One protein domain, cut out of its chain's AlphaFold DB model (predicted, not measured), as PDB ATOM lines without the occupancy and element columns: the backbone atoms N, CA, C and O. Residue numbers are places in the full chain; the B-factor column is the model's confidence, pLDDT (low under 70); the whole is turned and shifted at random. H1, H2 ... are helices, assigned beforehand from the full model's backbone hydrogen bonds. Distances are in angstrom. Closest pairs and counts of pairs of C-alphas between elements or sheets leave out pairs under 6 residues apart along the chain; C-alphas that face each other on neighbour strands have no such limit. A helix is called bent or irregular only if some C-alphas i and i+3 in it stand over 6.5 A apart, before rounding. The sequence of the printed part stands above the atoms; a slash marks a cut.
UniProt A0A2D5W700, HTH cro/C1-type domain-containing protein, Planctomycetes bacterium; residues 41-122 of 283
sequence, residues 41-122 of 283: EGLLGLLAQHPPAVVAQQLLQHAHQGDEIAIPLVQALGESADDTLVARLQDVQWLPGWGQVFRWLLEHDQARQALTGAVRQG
ATOM      1  N   GLU A  41     -74.303  -7.590  47.947       89.94
ATOM      2  CA  GLU A  41     -74.650  -7.663  46.521       89.94
ATOM      3  C   GLU A  41     -76.140  -7.945  46.312       89.94
ATOM      4  O   GLU A  41     -76.766  -7.321  45.456       89.94
ATOM      5  N   GLY A  42     -76.722  -8.832  47.129       92.88
ATOM      6  CA  GLY A  42     -78.154  -9.109  47.115       92.88
ATOM      7  C   GLY A  42     -78.963  -7.851  47.415       92.88
ATOM      8  O   GLY A  42     -79.844  -7.490  46.641       92.88
ATOM      9  N   LEU A  43     -78.609  -7.124  48.477       93.00
ATOM     10  CA  LEU A  43     -79.293  -5.884  48.843       93.00
ATOM     11  C   LEU A  43     -79.117  -4.774  47.795       93.00
ATOM     12  O   LEU A  43     -80.075  -4.063  47.506       93.00
ATOM     13  N   LEU A  44     -77.936  -4.633  47.188       90.44
ATOM     14  CA  LEU A  44     -77.728  -3.692  46.079       90.44
ATOM     15  C   LEU A  44     -78.573  -4.048  44.859       90.44
ATOM     16  O   LEU A  44     -79.197  -3.167  44.271       90.44
ATOM     17  N   GLY A  45     -78.619  -5.332  44.496       91.50
ATOM     18  CA  GLY A  45     -79.489  -5.821  43.432       91.50
ATOM     19  C   GLY A  45     -80.952  -5.494  43.719       91.50
ATOM     20  O   GLY A  45     -81.657  -5.006  42.837       91.50
ATOM     21  N   LEU A  46     -81.378  -5.665  44.973       92.44
ATOM     22  CA  LEU A  46     -82.730  -5.336  45.407       92.44
ATOM     23  C   LEU A  46     -83.035  -3.839  45.317       92.44
ATOM     24  O   LEU A  46     -84.056  -3.464  44.748       92.44
ATOM     25  N   LEU A  47     -82.139  -2.991  45.823       91.62
ATOM     26  CA  LEU A  47     -82.273  -1.532  45.766       91.62
ATOM     27  C   LEU A  47     -82.294  -1.000  44.327       91.62
ATOM     28  O   LEU A  47     -82.989  -0.026  44.047       91.62
ATOM     29  N   ALA A  48     -81.559  -1.635  43.412       89.81
ATOM     30  CA  ALA A  48     -81.509  -1.234  42.009       89.81
ATOM     31  C   ALA A  48     -82.741  -1.678  41.201       89.81
ATOM     32  O   ALA A  48     -83.108  -1.006  40.237       89.81
ATOM     33  N   GLN A  49     -83.351  -2.816  41.549       93.00
ATOM     34  CA  GLN A  49     -84.385  -3.460  40.724       93.00
ATOM     35  C   GLN A  49     -85.805  -3.314  41.277       93.00
ATOM     36  O   GLN A  49     -86.767  -3.451  40.520       93.00
ATOM     37  N   HIS A  50     -85.960  -3.049  42.575       92.94
ATOM     38  CA  HIS A  50     -87.259  -3.074  43.239       92.94
ATOM     39  C   HIS A  50     -87.615  -1.737  43.893       92.94
ATOM     40  O   HIS A  50     -86.740  -0.993  44.336       92.94
ATOM     41  N   PRO A  51     -88.920  -1.420  43.993       89.50
ATOM     42  CA  PRO A  51     -89.357  -0.222  44.690       89.50
ATOM     43  C   PRO A  51     -89.021  -0.315  46.192       89.50
ATOM     44  O   PRO A  51     -89.052  -1.414  46.760       89.50
ATOM     45  N   PRO A  52     -88.791   0.822  46.879       85.44
ATOM     46  CA  PRO A  52     -88.379   0.846  48.286       85.44
ATOM     47  C   PRO A  52     -89.295   0.059  49.234       85.44
ATOM     48  O   PRO A  52     -88.816  -0.532  50.195       85.44
ATOM     49  N   ALA A  53     -90.600  -0.009  48.952       79.94
ATOM     50  CA  ALA A  53     -91.549  -0.782  49.754       79.94
ATOM     51  C   ALA A  53     -91.252  -2.295  49.744       79.94
ATOM     52  O   ALA A  53     -91.307  -2.941  50.788       79.94
ATOM     53  N   VAL A  54     -90.884  -2.848  48.582       88.12
ATOM     54  CA  VAL A  54     -90.527  -4.270  48.439       88.12
ATOM     55  C   VAL A  54     -89.204  -4.552  49.144       88.12
ATOM     56  O   VAL A  54     -89.085  -5.543  49.860       88.12
ATOM     57  N   VAL A  55     -88.228  -3.650  49.009       91.00
ATOM     58  CA  VAL A  55     -86.933  -3.783  49.694       91.00
ATOM     59  C   VAL A  55     -87.109  -3.725  51.213       91.00
ATOM     60  O   VAL A  55     -86.553  -4.554  51.930       91.00
ATOM     61  N   ALA A  56     -87.930  -2.799  51.717       88.94
ATOM     62  CA  ALA A  56     -88.251  -2.704  53.138       88.94
ATOM     63  C   ALA A  56     -88.927  -3.981  53.662       88.94
ATOM     64  O   ALA A  56     -88.574  -4.459  54.740       88.94
ATOM     65  N   GLN A  57     -89.848  -4.569  52.889       88.69
ATOM     66  CA  GLN A  57     -90.495  -5.833  53.245       88.69
ATOM     67  C   GLN A  57     -89.486  -6.979  53.368       88.69
ATOM     68  O   GLN A  57     -89.526  -7.724  54.347       88.69
ATOM     69  N   GLN A  58     -88.567  -7.104  52.410       91.88
ATOM     70  CA  GLN A  58     -87.545  -8.149  52.447       91.88
ATOM     71  C   GLN A  58     -86.558  -7.942  53.599       91.88
ATOM     72  O   GLN A  58     -86.260  -8.890  54.320       91.88
ATOM     73  N   LEU A  59     -86.116  -6.705  53.847       90.88
ATOM     74  CA  LEU A  59     -85.270  -6.379  55.000       90.88
ATOM     75  C   LEU A  59     -85.936  -6.749  56.327       90.88
ATOM     76  O   LEU A  59     -85.306  -7.365  57.188       90.88
ATOM     77  N   LEU A  60     -87.222  -6.422  56.480       90.50
ATOM     78  CA  LEU A  60     -88.001  -6.828  57.646       90.50
ATOM     79  C   LEU A  60     -88.083  -8.353  57.746       90.50
ATOM     80  O   LEU A  60     -87.908  -8.889  58.838       90.50
ATOM     81  N   GLN A  61     -88.303  -9.063  56.640       91.75
ATOM     82  CA  GLN A  61     -88.372 -10.525  56.635       91.75
ATOM     83  C   GLN A  61     -87.050 -11.173  57.077       91.75
ATOM     84  O   GLN A  61     -87.077 -12.052  57.938       91.75
ATOM     85  N   HIS A  62     -85.906 -10.696  56.577       92.44
ATOM     86  CA  HIS A  62     -84.584 -11.148  57.027       92.44
ATOM     87  C   HIS A  62     -84.354 -10.858  58.516       92.44
ATOM     88  O   HIS A  62     -83.888 -11.726  59.252       92.44
ATOM     89  N   ALA A  63     -84.753  -9.676  58.998       90.50
ATOM     90  CA  ALA A  63     -84.633  -9.340  60.415       90.50
ATOM     91  C   ALA A  63     -85.481 -10.266  61.312       90.50
ATOM     92  O   ALA A  63     -85.017 -10.683  62.371       90.50
ATOM     93  N   HIS A  64     -86.690 -10.650  60.879       90.00
ATOM     94  CA  HIS A  64     -87.531 -11.617  61.602       90.00
ATOM     95  C   HIS A  64     -86.947 -13.036  61.605       90.00
ATOM     96  O   HIS A  64     -87.194 -13.792  62.544       90.00
ATOM     97  N   GLN A  65     -86.166 -13.398  60.584       92.94
ATOM     98  CA  GLN A  65     -85.440 -14.671  60.522       92.94
ATOM     99  C   GLN A  65     -84.170 -14.685  61.385       92.94
ATOM    100  O   GLN A  65     -83.516 -15.720  61.484       92.94
ATOM    101  N   GLY A  66     -83.835 -13.568  62.037       91.44
ATOM    102  CA  GLY A  66     -82.649 -13.470  62.882       91.44
ATOM    103  C   GLY A  66     -81.365 -13.173  62.110       91.44
ATOM    104  O   GLY A  66     -80.287 -13.450  62.629       91.44
ATOM    105  N   ASP A  67     -81.455 -12.633  60.891       92.56
ATOM    106  CA  ASP A  67     -80.274 -12.229  60.127       92.56
ATOM    107  C   ASP A  67     -79.523 -11.104  60.866       92.56
ATOM    108  O   ASP A  67     -80.063 -10.017  61.110       92.56
ATOM    109  N   GLU A  68     -78.271 -11.384  61.238       89.62
ATOM    110  CA  GLU A  68     -77.434 -10.508  62.066       89.62
ATOM    111  C   GLU A  68     -77.161  -9.144  61.421       89.62
ATOM    112  O   GLU A  68     -76.854  -8.188  62.134       89.62
ATOM    113  N   ILE A  69     -77.285  -9.032  60.094       89.38
ATOM    114  CA  ILE A  69     -77.042  -7.782  59.376       89.38
ATOM    115  C   ILE A  69     -78.347  -7.022  59.133       89.38
ATOM    116  O   ILE A  69     -78.386  -5.792  59.244       89.38
ATOM    117  N   ALA A  70     -79.441  -7.731  58.852       88.44
ATOM    118  CA  ALA A  70     -80.737  -7.093  58.629       88.44
ATOM    119  C   ALA A  70     -81.276  -6.403  59.894       88.44
ATOM    120  O   ALA A  70     -81.836  -5.310  59.801       88.44
ATOM    121  N   ILE A  71     -81.073  -6.996  61.078       87.81
ATOM    122  CA  ILE A  71     -81.528  -6.435  62.363       87.81
ATOM    123  C   ILE A  71     -80.987  -5.013  62.610       87.81
ATOM    124  O   ILE A  71     -81.803  -4.096  62.760       87.81
ATOM    125  N   PRO A  72     -79.659  -4.771  62.644       85.44
ATOM    126  CA  PRO A  72     -79.126  -3.434  62.891       85.44
ATOM    127  C   PRO A  72     -79.489  -2.452  61.773       85.44
ATOM    128  O   PRO A  72     -79.686  -1.269  62.049       85.44
ATOM    129  N   LEU A  73     -79.641  -2.919  60.527       87.94
ATOM    130  CA  LEU A  73     -80.057  -2.072  59.410       87.94
ATOM    131  C   LEU A  73     -81.502  -1.577  59.578       87.94
ATOM    132  O   LEU A  73     -81.770  -0.381  59.453       87.94
ATOM    133  N   VAL A  74     -82.426  -2.483  59.907       88.50
ATOM    134  CA  VAL A  74     -83.834  -2.159  60.178       88.50
ATOM    135  C   VAL A  74     -83.949  -1.243  61.395       88.50
ATOM    136  O   VAL A  74     -84.683  -0.258  61.341       88.50
ATOM    137  N   GLN A  75     -83.196  -1.507  62.466       86.25
ATOM    138  CA  GLN A  75     -83.154  -0.628  63.641       86.25
ATOM    139  C   GLN A  75     -82.632   0.769  63.286       86.25
ATOM    140  O   GLN A  75     -83.235   1.772  63.675       86.25
ATOM    141  N   ALA A  76     -81.546   0.853  62.510       86.62
ATOM    142  CA  ALA A  76     -80.990   2.125  62.061       86.62
ATOM    143  C   ALA A  76     -82.009   2.923  61.234       86.62
ATOM    144  O   ALA A  76     -82.189   4.114  61.499       86.62
ATOM    145  N   LEU A  77     -82.704   2.264  60.300       86.31
ATOM    146  CA  LEU A  77     -83.735   2.863  59.447       86.31
ATOM    147  C   LEU A  77     -85.001   3.258  60.222       86.31
ATOM    148  O   LEU A  77     -85.581   4.301  59.938       86.31
ATOM    149  N   GLY A  78     -85.431   2.457  61.200       83.25
ATOM    150  CA  GLY A  78     -86.652   2.699  61.971       83.25
ATOM    151  C   GLY A  78     -86.519   3.842  62.979       83.25
ATOM    152  O   GLY A  78     -87.393   4.705  63.071       83.25
ATOM    153  N   GLU A  79     -85.410   3.892  63.716       80.12
ATOM    154  CA  GLU A  79     -85.248   4.830  64.835       80.12
ATOM    155  C   GLU A  79     -84.772   6.222  64.401       80.12
ATOM    156  O   GLU A  79     -85.055   7.214  65.072       80.12
ATOM    157  N   SER A  80     -84.069   6.334  63.274       71.06
ATOM    158  CA  SER A  80     -83.281   7.536  62.981       71.06
ATOM    159  C   SER A  80     -84.034   8.606  62.197       71.06
ATOM    160  O   SER A  80     -84.626   8.333  61.156       71.06
ATOM    161  N   ALA A  81     -83.972   9.854  62.669       68.06
ATOM    162  CA  ALA A  81     -84.051  11.005  61.767       68.06
ATOM    163  C   ALA A  81     -82.832  10.964  60.821       68.06
ATOM    164  O   ALA A  81     -81.804  10.401  61.198       68.06
ATOM    165  N   ASP A  82     -82.933  11.522  59.610       67.12
ATOM    166  CA  ASP A  82     -81.884  11.415  58.574       67.12
ATOM    167  C   ASP A  82     -80.464  11.713  59.105       67.12
ATOM    168  O   ASP A  82     -79.510  11.004  58.774       67.12
ATOM    169  N   ASP A  83     -80.337  12.669  60.028       63.41
ATOM    170  CA  ASP A  83     -79.060  13.075  60.625       63.41
ATOM    171  C   ASP A  83     -78.399  11.995  61.511       63.41
ATOM    172  O   ASP A  83     -77.173  11.964  61.639       63.41
ATOM    173  N   THR A  84     -79.168  11.082  62.120       76.44
ATOM    174  CA  THR A  84     -78.627  10.002  62.975       76.44
ATOM    175  C   THR A  84     -78.403   8.695  62.223       76.44
ATOM    176  O   THR A  84     -77.681   7.822  62.713       76.44
ATOM    177  N   LEU A  85     -78.974   8.563  61.023       78.31
ATOM    178  CA  LEU A  85     -78.847   7.367  60.195       78.31
ATOM    179  C   LEU A  85     -77.387   7.125  59.797       78.31
ATOM    180  O   LEU A  85     -76.877   6.014  59.928       78.31
ATOM    181  N   VAL A  86     -76.696   8.189  59.376       74.81
ATOM    182  CA  VAL A  86     -75.279   8.152  58.991       74.81
ATOM    183  C   VAL A  86     -74.418   7.611  60.125       74.81
ATOM    184  O   VAL A  86     -73.603   6.724  59.896       74.81
ATOM    185  N   ALA A  87     -74.623   8.100  61.350       78.31
ATOM    186  CA  ALA A  87     -73.848   7.680  62.515       78.31
ATOM    187  C   ALA A  87     -74.065   6.200  62.857       78.31
ATOM    188  O   ALA A  87     -73.111   5.516  63.206       78.31
ATOM    189  N   ARG A  88     -75.293   5.686  62.719       77.88
ATOM    190  CA  ARG A  88     -75.594   4.275  63.011       77.88
ATOM    191  C   ARG A  88     -75.144   3.321  61.912       77.88
ATOM    192  O   ARG A  88     -74.717   2.208  62.196       77.88
ATOM    193  N   LEU A  89     -75.190   3.757  60.658       79.38
ATOM    194  CA  LEU A  89     -74.683   2.962  59.542       79.38
ATOM    195  C   LEU A  89     -73.146   2.896  59.516       79.38
ATOM    196  O   LEU A  89     -72.600   2.000  58.871       79.38
ATOM    197  N   GLN A  90     -72.438   3.759  60.260       78.19
ATOM    198  CA  GLN A  90     -70.980   3.662  60.401       78.19
ATOM    199  C   GLN A  90     -70.512   2.347  61.026       78.19
ATOM    200  O   GLN A  90     -69.379   1.953  60.758       78.19
ATOM    201  N   ASP A  91     -71.341   1.665  61.817       74.81
ATOM    202  CA  ASP A  91     -70.970   0.375  62.408       74.81
ATOM    203  C   ASP A  91     -71.022  -0.757  61.369       74.81
ATOM    204  O   ASP A  91     -70.225  -1.693  61.419       74.81
ATOM    205  N   VAL A  92     -71.902  -0.631  60.370       74.75
ATOM    206  CA  VAL A  92     -72.142  -1.647  59.331       74.75
ATOM    207  C   VAL A  92     -71.286  -1.405  58.079       74.75
ATOM    208  O   VAL A  92     -70.964  -2.346  57.358       74.75
ATOM    209  N   GLN A  93     -70.850  -0.163  57.828       81.75
ATOM    210  CA  GLN A  93     -70.087   0.200  56.619       81.75
ATOM    211  C   GLN A  93     -68.740  -0.535  56.484       81.75
ATOM    212  O   GLN A  93     -68.180  -0.584  55.390       81.75
ATOM    213  N   TRP A  94     -68.199  -1.060  57.589       79.44
ATOM    214  CA  TRP A  94     -66.923  -1.783  57.612       79.44
ATOM    215  C   TRP A  94     -67.048  -3.234  57.143       79.44
ATOM    216  O   TRP A  94     -66.030  -3.883  56.907       79.44
ATOM    217  N   LEU A  95     -68.272  -3.753  57.006       79.50
ATOM    218  CA  LEU A  95     -68.484  -5.089  56.470       79.50
ATOM    219  C   LEU A  95     -68.153  -5.116  54.962       79.50
ATOM    220  O   LEU A  95     -68.473  -4.162  54.242       79.50
ATOM    221  N   PRO A  96     -67.540  -6.201  54.448       76.50
ATOM    222  CA  PRO A  96     -67.193  -6.313  53.033       76.50
ATOM    223  C   PRO A  96     -68.408  -6.070  52.124       76.50
ATOM    224  O   PRO A  96     -69.457  -6.685  52.301       76.50
ATOM    225  N   GLY A  97     -68.282  -5.147  51.167       81.06
ATOM    226  CA  GLY A  97     -69.347  -4.786  50.218       81.06
ATOM    227  C   GLY A  97     -70.409  -3.806  50.745       81.06
ATOM    228  O   GLY A  97     -71.020  -3.091  49.950       81.06
ATOM    229  N   TRP A  98     -70.586  -3.667  52.063       85.31
ATOM    230  CA  TRP A  98     -71.624  -2.801  52.652       85.31
ATOM    231  C   TRP A  98     -71.362  -1.304  52.476       85.31
ATOM    232  O   TRP A  98     -72.302  -0.509  52.438       85.31
ATOM    233  N   GLY A  99     -70.104  -0.910  52.257       81.06
ATOM    234  CA  GLY A  99     -69.767   0.463  51.877       81.06
ATOM    235  C   GLY A  99     -70.454   0.924  50.582       81.06
ATOM    236  O   GLY A  99     -70.773   2.106  50.453       81.06
ATOM    237  N   GLN A 100     -70.734   0.010  49.644       83.62
ATOM    238  CA  GLN A 100     -71.458   0.336  48.410       83.62
ATOM    239  C   GLN A 100     -72.954   0.553  48.666       83.62
ATOM    240  O   GLN A 100     -73.509   1.528  48.167       83.62
ATOM    241  N   VAL A 101     -73.586  -0.288  49.495       86.50
ATOM    242  CA  VAL A 101     -74.981  -0.098  49.944       86.50
ATOM    243  C   VAL A 101     -75.125   1.257  50.631       86.50
ATOM    244  O   VAL A 101     -76.026   2.034  50.320       86.50
ATOM    245  N   PHE A 102     -74.200   1.565  51.542       86.12
ATOM    246  CA  PHE A 102     -74.206   2.819  52.277       86.12
ATOM    247  C   PHE A 102     -74.058   4.028  51.349       86.12
ATOM    248  O   PHE A 102     -74.846   4.969  51.430       86.12
ATOM    249  N   ARG A 103     -73.091   3.981  50.425       83.44
ATOM    250  CA  ARG A 103     -72.913   5.028  49.413       83.44
ATOM    251  C   ARG A 103     -74.178   5.212  48.576       83.44
ATOM    252  O   ARG A 103     -74.612   6.347  48.412       83.44
ATOM    253  N   TRP A 104     -74.798   4.124  48.122       91.12
ATOM    254  CA  TRP A 104     -76.037   4.189  47.349       91.12
ATOM    255  C   TRP A 104     -77.151   4.895  48.131       91.12
ATOM    256  O   TRP A 104     -77.779   5.807  47.602       91.12
ATOM    257  N   LEU A 105     -77.349   4.544  49.407       87.69
ATOM    258  CA  LEU A 105     -78.355   5.181  50.268       87.69
ATOM    259  C   LEU A 105     -78.080   6.679  50.482       87.69
ATOM    260  O   LEU A 105     -79.018   7.468  50.580       87.69
ATOM    261  N   LEU A 106     -76.810   7.088  50.550       84.94
ATOM    262  CA  LEU A 106     -76.440   8.503  50.646       84.94
ATOM    263  C   LEU A 106     -76.684   9.269  49.341       84.94
ATOM    264  O   LEU A 106     -77.114  10.418  49.388       84.94
ATOM    265  N   GLU A 107     -76.414   8.645  48.197       87.69
ATOM    266  CA  GLU A 107     -76.606   9.247  46.872       87.69
ATOM    267  C   GLU A 107     -78.090   9.333  46.475       87.69
ATOM    268  O   GLU A 107     -78.477  10.235  45.734       87.69
ATOM    269  N   HIS A 108     -78.936   8.440  47.001       89.56
ATOM    270  CA  HIS A 108     -80.353   8.327  46.646       89.56
ATOM    271  C   HIS A 108     -81.270   8.743  47.807       89.56
ATOM    272  O   HIS A 108     -82.030   7.937  48.347       89.56
ATOM    273  N   ASP A 109     -81.224  10.030  48.168       87.62
ATOM    274  CA  ASP A 109     -81.962  10.624  49.299       87.62
ATOM    275  C   ASP A 109     -83.463  10.276  49.308       87.62
ATOM    276  O   ASP A 109     -84.001   9.822  50.317       87.62
ATOM    277  N   GLN A 110     -84.129  10.381  48.152       85.75
ATOM    278  CA  GLN A 110     -85.557  10.079  48.019       85.75
ATOM    279  C   GLN A 110     -85.870   8.591  48.249       85.75
ATOM    280  O   GLN A 110     -86.858   8.253  48.902       85.75
ATOM    281  N   ALA A 111     -85.025   7.689  47.737       84.81
ATOM    282  CA  ALA A 111     -85.194   6.252  47.944       84.81
ATOM    283  C   ALA A 111     -84.940   5.875  49.407       84.81
ATOM    284  O   ALA A 111     -85.677   5.064  49.966       84.81
ATOM    285  N   ARG A 112     -83.951   6.512  50.045       89.88
ATOM    286  CA  ARG A 112     -83.669   6.368  51.474       89.88
ATOM    287  C   ARG A 112     -84.855   6.810  52.328       89.88
ATOM    288  O   ARG A 112     -85.306   6.031  53.161       89.88
ATOM    289  N   GLN A 113     -85.408   8.000  52.086       88.44
ATOM    290  CA  GLN A 113     -86.590   8.495  52.805       88.44
ATOM    291  C   GLN A 113     -87.798   7.567  52.628       88.44
ATOM    292  O   GLN A 113     -88.487   7.259  53.604       88.44
ATOM    293  N   ALA A 114     -88.032   7.069  51.409       87.06
ATOM    294  CA  ALA A 114     -89.100   6.111  51.132       87.06
ATOM    295  C   ALA A 114     -88.886   4.772  51.862       87.06
ATOM    296  O   ALA A 114     -89.829   4.240  52.449       87.06
ATOM    297  N   LEU A 115     -87.652   4.255  51.876       88.00
ATOM    298  CA  LEU A 115     -87.279   3.034  52.596       88.00
ATOM    299  C   LEU A 115     -87.482   3.203  54.109       88.00
ATOM    300  O   LEU A 115     -88.136   2.377  54.739       88.00
ATOM    301  N   THR A 116     -86.986   4.300  54.687       89.12
ATOM    302  CA  THR A 116     -87.177   4.658  56.102       89.12
ATOM    303  C   THR A 116     -88.657   4.782  56.455       89.12
ATOM    304  O   THR A 116     -89.093   4.247  57.475       89.12
ATOM    305  N   GLY A 117     -89.450   5.440  55.604       88.00
ATOM    306  CA  GLY A 117     -90.899   5.540  55.767       88.00
ATOM    307  C   GLY A 117     -91.575   4.170  55.778       88.00
ATOM    308  O   GLY A 117     -92.340   3.876  56.696       88.00
ATOM    309  N   ALA A 118     -91.241   3.309  54.814       86.56
ATOM    310  CA  ALA A 118     -91.790   1.958  54.707       86.56
ATOM    311  C   ALA A 118     -91.416   1.069  55.910       86.56
ATOM    312  O   ALA A 118     -92.280   0.379  56.453       86.56
ATOM    313  N   VAL A 119     -90.161   1.132  56.372       88.12
ATOM    314  CA  VAL A 119     -89.693   0.401  57.564       88.12
ATOM    315  C   VAL A 119     -90.404   0.896  58.826       88.12
ATOM    316  O   VAL A 119     -90.898   0.084  59.608       88.12
ATOM    317  N   ARG A 120     -90.523   2.218  59.019       86.56
ATOM    318  CA  ARG A 120     -91.211   2.817  60.181       86.56
ATOM    319  C   ARG A 120     -92.691   2.492  60.242       86.56
ATOM    320  O   ARG A 120     -93.231   2.300  61.327       86.56
ATOM    321  N   GLN A 121     -93.348   2.445  59.089       85.94
ATOM    322  CA  GLN A 121     -94.756   2.075  59.010       85.94
ATOM    323  C   GLN A 121     -94.987   0.593  59.332       85.94
ATOM    324  O   GLN A 121     -96.145   0.179  59.398       85.94
ATOM    325  N   GLY A 122     -93.919  -0.201  59.524       69.44
ATOM    326  CA  GLY A 122     -93.991  -1.616  59.893       69.44
ATOM    327  C   GLY A 122     -94.832  -2.442  58.922       69.44
ATOM    328  O   GLY A 122     -95.335  -3.492  59.303       69.44
TER     329      GLY A 122
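Overview. This is residues 41 to 122 of the 283 residues of the protein "HTH cro/C1-type domain-containing protein" of Planctomycetes bacterium (UniProt A0A2D5W700). Five short helices, H1 to H5, stand round in a loose ring, with H2, the longest, in one wall of it and each helix running opposite to the one before; H6 crosses one end of the ring, near the start of H2, the end of H3 and the end of H5. The ring is loosest between H4 and H5, where a short loop joins them. The printed part has 82 residues with six named helices, in the order H1 H2 H3 H4 H5 H6, and no named strand; the class is all helix. It is compact and rounded, with a radius of gyration of the C-alphas of 11.3 A and spans of 25 by 24 by 24 A.

Along the chain. Find C-alpha 52 at (-88.379, 0.846, 48.286); from there H2, residues 52 to 64, runs 18.3 A to C-alpha 64. Before it, H1 takes residues 41 to 49, beginning at C-alpha 41 at (-74.650, -7.663, 46.521). After it come H3, residues 70 to 79, 14.2 A long, and H4, residues 82 to 89. Read on to H5, residues 98 to 107, 14.3 A long, and H6, residues 109 to 120, which runs 16.3 A to C-alpha 120 at (-91.211, 2.817, 60.181). H4 is neither bent nor irregular, but only just: C-alphas 83 and 86 are 6.4 A apart.

Arrangement. Start at H2, which touches H6 at a steep tilt of 45 degrees, the same way; their closest C-alphas, of Pro 52 and Leu 115, are 5.0 A apart. With residues 59 to 64 alone, H2 touches H3 at a steep tilt of 59 degrees, opposite ways, closest at the C-alphas of Ala 63 and Ile 71, 4.7 A. H1 and H2 are a hairpin and only just touch, with 3 pairs of C-alphas within 8 A, through residue 55 alone of H2; the closest are those of Leu 46 and Val 55, 6.2 A. H3 and H4 are a hairpin at a shallow tilt of 23 degrees, closest at the C-alphas of Ala 76 and Arg 88, 5.9 A. H6 touches H3 with residues 115 to 120 alone, about perpendicular at 84 degrees; look at the C-alphas of Gly 78 and Arg 120, their closest, 4.9 A apart. H5 and H6 touch only at the corner, closest at the C-alphas of Leu 105 and Arg 112, 5.6 A. H1 and H5 only just touch, with 3 pairs within 8 A, and only at their ends; their closest C-alphas are those of Leu 44 and Val 101, 5.9 A. H4 and H5 are close but not clearly touching, at 7.3 A between the C-alphas of Leu 89 and Phe 102. Helix packing is part aligned, part crossed, with 2 of 5 tilted pairs shallow. Every O i to N i+4 pair is within hydrogen-bond range in H1, H2, H3, H5 and H6; in H4 2 of 4 are, and 4 of 5 O i to N i+3 pairs.

Size, cuts and confidence. The two C-alphas farthest apart, those of Pro 96 and Gln 121, stand 29.4 A apart. The printed part has no cut and no long link; H4 to H5 is short, and the others are tight. The mean pLDDT of the printed part is 85.3, and residues 81 to 83 and 122 are under 70 in this model.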